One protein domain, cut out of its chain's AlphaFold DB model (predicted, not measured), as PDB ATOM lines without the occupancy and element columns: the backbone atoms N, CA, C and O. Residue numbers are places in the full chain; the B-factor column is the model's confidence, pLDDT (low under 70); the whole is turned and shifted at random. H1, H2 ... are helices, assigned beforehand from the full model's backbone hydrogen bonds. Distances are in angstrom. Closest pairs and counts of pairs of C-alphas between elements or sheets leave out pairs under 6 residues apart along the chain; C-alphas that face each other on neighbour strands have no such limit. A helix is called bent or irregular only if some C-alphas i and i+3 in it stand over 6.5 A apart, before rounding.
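This is residues 594 to 652 of the 652 residues of an uncharacterized protein of Apolygus lucorum (UniProt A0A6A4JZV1). Picture a small head with one long arm: the helices H1 and H2 fold back on each other as a hairpin in the head, and residues 633 to 652, mostly H3, stick out from it. The arm makes much of the length, and the whole spans 62 by 24 by 9 A, a rod in outline. The printed part has 59 residues with three named helices, H1, H2 and H3 in that order, and no named strand; the class is all helix. It is extended, with a radius of gyration of the C-alphas of 18.2 A.

Start with H1, residues 599 to 611, and H2, residues 614 to 621, a helical hairpin across a tight link. They touch, H1 with residues 605 to 609 alone; their closest C-alphas, those of Lys 609 and His 617, are 6.6 A apart. They run opposite ways at a shallow tilt of 9 degrees. Next look at H3, residues 630 to 650, which is apart from H2. H1 and H3 only just touch, and only at their ends, with 3 pairs of C-alphas within 8 A; the closest, those of Asp 600 and Arg 630, are 6.8 A apart. They run opposite ways at a steep tilt of 52 degrees. Every O i to N i+4 pair is within hydrogen-bond range in H3, against 7 of 9 in H1 and 1 of 4 in H2, where 3 of 5 O i to N i+3 pairs are within range.

Find C-alpha 599 at (-23.018, -0.309, -16.249); from there H1 runs 19.7 A to C-alpha 611. H1 is irregular, but only just: C-alphas 607 and 610 are 7.0 A apart. H2 is irregular too, with C-alphas 615 and 618 7.0 A apart. H3 runs 30.2 A from C-alpha 630 at (-17.949, -2.083, -21.279) to C-alpha 650 at (-9.599, -19.596, -44.430).

The two C-alphas farthest apart, those of Asp 615 and Lys 652, are 61.7 A apart. The printed part has no cut, and the link from H2 to H3 is short, with 8 residues. The model's pLDDT is under 70 at residues 594 to 595, 645 to 646, 648 to 649 and 651 to 652.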
ATOM      1  N   ARG A 594     -24.610  13.643 -10.396       63.41
ATOM      2  CA  ARG A 594     -23.717  12.529 -10.074       63.41
ATOM      3  C   ARG A 594     -23.204  11.947 -11.391       63.41
ATOM      4  O   ARG A 594     -24.024  11.535 -12.214       63.41
ATOM      5  N   PRO A 595     -21.878  11.873 -11.601       69.94
ATOM      6  CA  PRO A 595     -21.344  11.330 -12.834       69.94
ATOM      7  C   PRO A 595     -21.820   9.886 -12.996       69.94
ATOM      8  O   PRO A 595     -21.758   9.095 -12.047       69.94
ATOM      9  N   LYS A 596     -22.296   9.548 -14.199       81.88
ATOM     10  CA  LYS A 596     -22.751   8.192 -14.514       81.88
ATOM     11  C   LYS A 596     -21.623   7.199 -14.252       81.88
ATOM     12  O   LYS A 596     -20.495   7.375 -14.717       81.88
ATOM     13  N   ILE A 597     -21.919   6.146 -13.495       85.06
ATOM     14  CA  ILE A 597     -20.977   5.039 -13.319       85.06
ATOM     15  C   ILE A 597     -21.109   4.042 -14.481       85.06
ATOM     16  O   ILE A 597     -22.192   3.889 -15.045       85.06
ATOM     17  N   PRO A 598     -20.046   3.298 -14.832       87.56
ATOM     18  CA  PRO A 598     -20.150   2.254 -15.848       87.56
ATOM     19  C   PRO A 598     -21.209   1.209 -15.476       87.56
ATOM     20  O   PRO A 598     -21.252   0.780 -14.319       87.56
ATOM     21  N   LYS A 599     -21.982   0.722 -16.460       87.75
ATOM     22  CA  LYS A 599     -23.018  -0.309 -16.249       87.75
ATOM     23  C   LYS A 599     -22.509  -1.527 -15.488       87.75
ATOM     24  O   LYS A 599     -23.192  -2.038 -14.615       87.75
ATOM     25  N   ASP A 600     -21.287  -1.964 -15.789       87.31
ATOM     26  CA  ASP A 600     -20.669  -3.119 -15.130       87.31
ATOM     27  C   ASP A 600     -20.488  -2.883 -13.625       87.31
ATOM     28  O   ASP A 600     -20.784  -3.759 -12.821       87.31
ATOM     29  N   LYS A 601     -20.062  -1.673 -13.239       84.38
ATOM     30  CA  LYS A 601     -19.885  -1.290 -11.834       84.38
ATOM     31  C   LYS A 601     -21.233  -1.159 -11.127       84.38
ATOM     32  O   LYS A 601     -21.341  -1.550  -9.973       84.38
ATOM     33  N   TRP A 602     -22.246  -0.628 -11.811       89.38
ATOM     34  CA  TRP A 602     -23.607  -0.579 -11.279       89.38
ATOM     35  C   TRP A 602     -24.155  -1.990 -11.038       89.38
ATOM     36  O   TRP A 602     -24.609  -2.274  -9.936       89.38
ATOM     37  N   SER A 603     -24.022  -2.904 -12.005       86.69
ATOM     38  CA  SER A 603     -24.449  -4.300 -11.856       86.69
ATOM     39  C   SER A 603     -23.731  -5.017 -10.712       86.69
ATOM     40  O   SER A 603     -24.373  -5.737  -9.953       86.69
ATOM     41  N   ASP A 604     -22.422  -4.800 -10.556       88.62
ATOM     42  CA  ASP A 604     -21.656  -5.370  -9.444       88.62
ATOM     43  C   ASP A 604     -22.170  -4.822  -8.089       88.62
ATOM     44  O   ASP A 604     -22.323  -5.579  -7.133       88.62
ATOM     45  N   LEU A 605     -22.510  -3.528  -8.002       85.56
ATOM     46  CA  LEU A 605     -23.103  -2.926  -6.797       85.56
ATOM     47  C   LEU A 605     -24.515  -3.457  -6.507       85.56
ATOM     48  O   LEU A 605     -24.847  -3.706  -5.351       85.56
ATOM     49  N   GLN A 606     -25.325  -3.683  -7.543       89.38
ATOM     50  CA  GLN A 606     -26.650  -4.290  -7.407       89.38
ATOM     51  C   GLN A 606     -26.566  -5.750  -6.948       89.38
ATOM     52  O   GLN A 606     -27.370  -6.183  -6.128       89.38
ATOM     53  N   ALA A 607     -25.553  -6.499  -7.390       88.50
ATOM     54  CA  ALA A 607     -25.307  -7.863  -6.919       88.50
ATOM     55  C   ALA A 607     -24.901  -7.922  -5.435       88.50
ATOM     56  O   ALA A 607     -25.150  -8.926  -4.773       88.50
ATOM     57  N   LEU A 608     -24.307  -6.850  -4.900       85.50
ATOM     58  CA  LEU A 608     -23.959  -6.727  -3.481       85.50
ATOM     59  C   LEU A 608     -25.139  -6.277  -2.609       85.50
ATOM     60  O   LEU A 608     -25.093  -6.459  -1.395       85.50
ATOM     61  N   LYS A 609     -26.208  -5.737  -3.206       87.50
ATOM     62  CA  LYS A 609     -27.398  -5.227  -2.508       87.50
ATOM     63  C   LYS A 609     -28.032  -6.222  -1.515       87.50
ATOM     64  O   LYS A 609     -28.363  -5.786  -0.414       87.50
ATOM     65  N   PRO A 610     -28.147  -7.538  -1.804       89.25
ATOM     66  CA  PRO A 610     -28.685  -8.512  -0.844       89.25
ATOM     67  C   PRO A 610     -27.835  -8.683   0.422       89.25
ATOM     68  O   PRO A 610     -28.331  -9.184   1.424       89.25
ATOM     69  N   LEU A 611     -26.558  -8.289   0.377       86.38
ATOM     70  CA  LEU A 611     -25.625  -8.359   1.506       86.38
ATOM     71  C   LEU A 611     -25.611  -7.064   2.335       86.38
ATOM     72  O   LEU A 611     -24.901  -6.989   3.337       86.38
ATOM     73  N   LEU A 612     -26.351  -6.035   1.907       79.94
ATOM     74  CA  LEU A 612     -26.374  -4.714   2.526       79.94
ATOM     75  C   LEU A 612     -27.706  -4.458   3.252       79.94
ATOM     76  O   LEU A 612     -28.751  -4.931   2.795       79.94
ATOM     77  N   PRO A 613     -27.691  -3.672   4.346       85.00
ATOM     78  CA  PRO A 613     -28.899  -3.229   5.042       85.00
ATOM     79  C   PRO A 613     -29.932  -2.586   4.103       85.00
ATOM     80  O   PRO A 613     -29.575  -1.828   3.197       85.00
ATOM     81  N   SER A 614     -31.215  -2.892   4.314       84.56
ATOM     82  CA  SER A 614     -32.320  -2.488   3.428       84.56
ATOM     83  C   SER A 614     -32.526  -0.974   3.340       84.56
ATOM     84  O   SER A 614     -32.940  -0.468   2.300       84.56
ATOM     85  N   ASP A 615     -32.180  -0.231   4.387       80.75
ATOM     86  CA  ASP A 615     -32.207   1.234   4.442       80.75
ATOM     87  C   ASP A 615     -31.220   1.898   3.463       80.75
ATOM     88  O   ASP A 615     -31.420   3.041   3.057       80.75
ATOM     89  N   THR A 616     -30.192   1.173   3.010       73.38
ATOM     90  CA  THR A 616     -29.223   1.670   2.016       73.38
ATOM     91  C   THR A 616     -29.631   1.401   0.566       73.38
ATOM     92  O   THR A 616     -29.021   1.937  -0.357       73.38
ATOM     93  N   HIS A 617     -30.665   0.589   0.329       83.81
ATOM     94  CA  HIS A 617     -31.027   0.098  -1.008       83.81
ATOM     95  C   HIS A 617     -31.433   1.220  -1.967       83.81
ATOM     96  O   HIS A 617     -30.979   1.239  -3.111       83.81
ATOM     97  N   SER A 618     -32.201   2.194  -1.472       82.75
ATOM     98  CA  SER A 618     -32.665   3.353  -2.246       82.75
ATOM     99  C   SER A 618     -31.512   4.190  -2.803       82.75
ATOM    100  O   SER A 618     -31.613   4.747  -3.895       82.75
ATOM    101  N   TYR A 619     -30.383   4.253  -2.092       79.94
ATOM    102  CA  TYR A 619     -29.194   4.953  -2.563       79.94
ATOM    103  C   TYR A 619     -28.608   4.281  -3.809       79.94
ATOM    104  O   TYR A 619     -28.267   4.981  -4.760       79.94
ATOM    105  N   TYR A 620     -28.499   2.946  -3.820       81.75
ATOM    106  CA  TYR A 620     -27.907   2.188  -4.930       81.75
ATOM    107  C   TYR A 620     -28.812   2.131  -6.166       81.75
ATOM    108  O   TYR A 620     -28.309   2.118  -7.292       81.75
ATOM    109  N   ASP A 621     -30.129   2.153  -5.964       84.88
ATOM    110  CA  ASP A 621     -31.124   2.165  -7.045       84.88
ATOM    111  C   ASP A 621     -31.093   3.461  -7.851       84.88
ATOM    112  O   ASP A 621     -31.232   3.439  -9.071       84.88
ATOM    113  N   ASN A 622     -30.821   4.579  -7.180       84.00
ATOM    114  CA  ASN A 622     -30.819   5.908  -7.784       84.00
ATOM    115  C   ASN A 622     -29.443   6.342  -8.324       84.00
ATOM    116  O   ASN A 622     -29.274   7.503  -8.696       84.00
ATOM    117  N   ILE A 623     -28.435   5.459  -8.357       82.81
ATOM    118  CA  ILE A 623     -27.122   5.803  -8.925       82.81
ATOM    119  C   ILE A 623     -27.235   5.875 -10.457       82.81
ATOM    120  O   ILE A 623     -27.503   4.843 -11.078       82.81
ATOM    121  N   PRO A 624     -26.948   7.030 -11.094       85.00
ATOM    122  CA  PRO A 624     -26.941   7.135 -12.549       85.00
ATOM    123  C   PRO A 624     -25.889   6.197 -13.150       85.00
ATOM    124  O   PRO A 624     -24.737   6.191 -12.708       85.00
ATOM    125  N   CYS A 625     -26.255   5.417 -14.167       87.12
ATOM    126  CA  CYS A 625     -25.327   4.518 -14.847       87.12
ATOM    127  C   CYS A 625     -25.383   4.649 -16.372       87.12
ATOM    128  O   CYS A 625     -26.352   5.149 -16.942       87.12
ATOM    129  N   ASP A 626     -24.296   4.245 -17.025       87.31
ATOM    130  CA  ASP A 626     -24.227   4.140 -18.482       87.31
ATOM    131  C   ASP A 626     -25.155   3.013 -18.982       87.31
ATOM    132  O   ASP A 626     -25.231   1.943 -18.377       87.31
ATOM    133  N   ASP A 627     -25.781   3.183 -20.149       85.56
ATOM    134  CA  ASP A 627     -26.690   2.170 -20.716       85.56
ATOM    135  C   ASP A 627     -25.964   0.922 -21.246       85.56
ATOM    136  O   ASP A 627     -26.570  -0.146 -21.425       85.56
ATOM    137  N   ILE A 628     -24.651   1.025 -21.475       84.75
ATOM    138  CA  ILE A 628     -23.842   0.019 -22.171       84.75
ATOM    139  C   ILE A 628     -22.787  -0.591 -21.234       84.75
ATOM    140  O   ILE A 628     -22.014   0.102 -20.575       84.75
ATOM    141  N   SER A 629     -22.718  -1.928 -21.212       85.31
ATOM    142  CA  SER A 629     -21.668  -2.688 -20.517       85.31
ATOM    143  C   SER A 629     -20.360  -2.650 -21.309       85.31
ATOM    144  O   SER A 629     -20.295  -3.132 -22.445       85.31
ATOM    145  N   ARG A 630     -19.293  -2.141 -20.685       85.69
ATOM    146  CA  ARG A 630     -17.949  -2.083 -21.279       85.69
ATOM    147  C   ARG A 630     -17.373  -3.493 -21.441       85.69
ATOM    148  O   ARG A 630     -16.746  -3.775 -22.460       85.69
ATOM    149  N   ARG A 631     -17.655  -4.408 -20.499       83.81
ATOM    150  CA  ARG A 631     -17.306  -5.842 -20.610       83.81
ATOM    151  C   ARG A 631     -17.930  -6.480 -21.856       83.81
ATOM    152  O   ARG A 631     -17.270  -7.245 -22.555       83.81
ATOM    153  N   THR A 632     -19.191  -6.159 -22.148       82.38
ATOM    154  CA  THR A 632     -19.921  -6.738 -23.288       82.38
ATOM    155  C   THR A 632     -19.420  -6.201 -24.623       82.38
ATOM    156  O   THR A 632     -19.243  -6.975 -25.563       82.38
ATOM    157  N   VAL A 633     -19.156  -4.894 -24.702       84.31
ATOM    158  CA  VAL A 633     -18.576  -4.264 -25.899       84.31
ATOM    159  C   VAL A 633     -17.211  -4.871 -26.212       84.31
ATOM    160  O   VAL A 633     -17.015  -5.370 -27.316       84.31
ATOM    161  N   LYS A 634     -16.327  -4.965 -25.213       84.38
ATOM    162  CA  LYS A 634     -14.989  -5.543 -25.385       84.38
ATOM    163  C   LYS A 634     -15.029  -7.004 -25.853       84.38
ATOM    164  O   LYS A 634     -14.319  -7.373 -26.780       84.38
ATOM    165  N   ARG A 635     -15.924  -7.832 -25.293       83.06
ATOM    166  CA  ARG A 635     -16.115  -9.223 -25.755       83.06
ATOM    167  C   ARG A 635     -16.590  -9.303 -27.205       83.06
ATOM    168  O   ARG A 635     -16.155 -10.191 -27.934       83.06
ATOM    169  N   LYS A 636     -17.481  -8.403 -27.637       83.81
ATOM    170  CA  LYS A 636     -17.942  -8.346 -29.035       83.81
ATOM    171  C   LYS A 636     -16.815  -7.921 -29.978       83.81
ATOM    172  O   LYS A 636     -16.682  -8.515 -31.043       83.81
ATOM    173  N   GLU A 637     -15.985  -6.963 -29.576       85.12
ATOM    174  CA  GLU A 637     -14.805  -6.531 -30.337       85.12
ATOM    175  C   GLU A 637     -13.763  -7.649 -30.466       85.12
ATOM    176  O   GLU A 637     -13.291  -7.930 -31.568       85.12
ATOM    177  N   GLU A 638     -13.458  -8.349 -29.371       81.12
ATOM    178  CA  GLU A 638     -12.548  -9.501 -29.362       81.12
ATOM    179  C   GLU A 638     -13.089 -10.653 -30.219       81.12
ATOM    180  O   GLU A 638     -12.360 -11.237 -31.022       81.12
ATOM    181  N   SER A 639     -14.392 -10.933 -30.126       78.06
ATOM    182  CA  SER A 639     -15.056 -11.951 -30.948       78.06
ATOM    183  C   SER A 639     -15.031 -11.579 -32.432       78.06
ATOM    184  O   SER A 639     -14.733 -12.425 -33.271       78.06
ATOM    185  N   ALA A 640     -15.276 -10.311 -32.777       77.00
ATOM    186  CA  ALA A 640     -15.209  -9.816 -34.150       77.00
ATOM    187  C   ALA A 640     -13.775  -9.830 -34.708       77.00
ATOM    188  O   ALA A 640     -13.572 -10.166 -35.878       77.00
ATOM    189  N   SER A 641     -12.775  -9.515 -33.880       74.31
ATOM    190  CA  SER A 641     -11.354  -9.599 -34.233       74.31
ATOM    191  C   SER A 641     -10.920 -11.046 -34.487       74.31
ATOM    192  O   SER A 641     -10.311 -11.352 -35.517       74.31
ATOM    193  N   ASN A 642     -11.331 -11.975 -33.618       72.62
ATOM    194  CA  ASN A 642     -11.073 -13.402 -33.793       72.62
ATOM    195  C   ASN A 642     -11.771 -13.966 -35.037       72.62
ATOM    196  O   ASN A 642     -11.163 -14.736 -35.782       72.62
ATOM    197  N   ASN A 643     -13.000 -13.531 -35.333       73.06
ATOM    198  CA  ASN A 643     -13.721 -13.977 -36.526       73.06
ATOM    199  C   ASN A 643     -13.086 -13.434 -37.820       73.06
ATOM    200  O   ASN A 643     -12.902 -14.183 -38.778       73.06
ATOM    201  N   LYS A 644     -12.643 -12.166 -37.839       71.75
ATOM    202  CA  LYS A 644     -11.861 -11.594 -38.956       71.75
ATOM    203  C   LYS A 644     -10.532 -12.322 -39.166       71.75
ATOM    204  O   LYS A 644     -10.127 -12.553 -40.305       71.75
ATOM    205  N   THR A 645      -9.864 -12.707 -38.081       68.00
ATOM    206  CA  THR A 645      -8.602 -13.460 -38.132       68.00
ATOM    207  C   THR A 645      -8.823 -14.887 -38.643       68.00
ATOM    208  O   THR A 645      -8.032 -15.381 -39.444       68.00
ATOM    209  N   SER A 646      -9.928 -15.527 -38.252       66.88
ATOM    210  CA  SER A 646     -10.345 -16.850 -38.740       66.88
ATOM    211  C   SER A 646     -10.710 -16.834 -40.231       66.88
ATOM    212  O   SER A 646     -10.229 -17.671 -40.993       66.88
ATOM    213  N   LEU A 647     -11.467 -15.830 -40.691       70.00
ATOM    214  CA  LEU A 647     -11.798 -15.648 -42.110       70.00
ATOM    215  C   LEU A 647     -10.552 -15.374 -42.968       70.00
ATOM    216  O   LEU A 647     -10.410 -15.961 -44.036       70.00
ATOM    217  N   ARG A 648      -9.597 -14.567 -42.479       63.41
ATOM    218  CA  ARG A 648      -8.296 -14.366 -43.148       63.41
ATOM    219  C   ARG A 648      -7.449 -15.638 -43.226       63.41
ATOM    220  O   ARG A 648      -6.679 -15.774 -44.168       63.41
ATOM    221  N   LYS A 649      -7.569 -16.547 -42.252       66.19
ATOM    222  CA  LYS A 649      -6.892 -17.855 -42.269       66.19
ATOM    223  C   LYS A 649      -7.564 -18.876 -43.189       66.19
ATOM    224  O   LYS A 649      -6.874 -19.776 -43.626       66.19
ATOM    225  N   LYS A 650      -8.868 -18.749 -43.465       70.06
ATOM    226  CA  LYS A 650      -9.599 -19.596 -44.430       70.06
ATOM    227  C   LYS A 650      -9.498 -19.109 -45.883       70.06
ATOM    228  O   LYS A 650      -9.810 -19.870 -46.787       70.06
ATOM    229  N   ALA A 651      -9.141 -17.841 -46.093       64.19
ATOM    230  CA  ALA A 651      -8.950 -17.235 -47.415       64.19
ATOM    231  C   ALA A 651      -7.497 -17.316 -47.932       64.19
ATOM    232  O   ALA A 651      -7.226 -16.882 -49.049       64.19
ATOM    233  N   LYS A 652      -6.575 -17.825 -47.109       54.25
ATOM    234  CA  LYS A 652      -5.251 -18.313 -47.510       54.25
ATOM    235  C   LYS A 652      -5.315 -19.827 -47.587       54.25
ATOM    236  O   LYS A 652      -4.572 -20.373 -48.424       54.25
TER     237      LYS A 652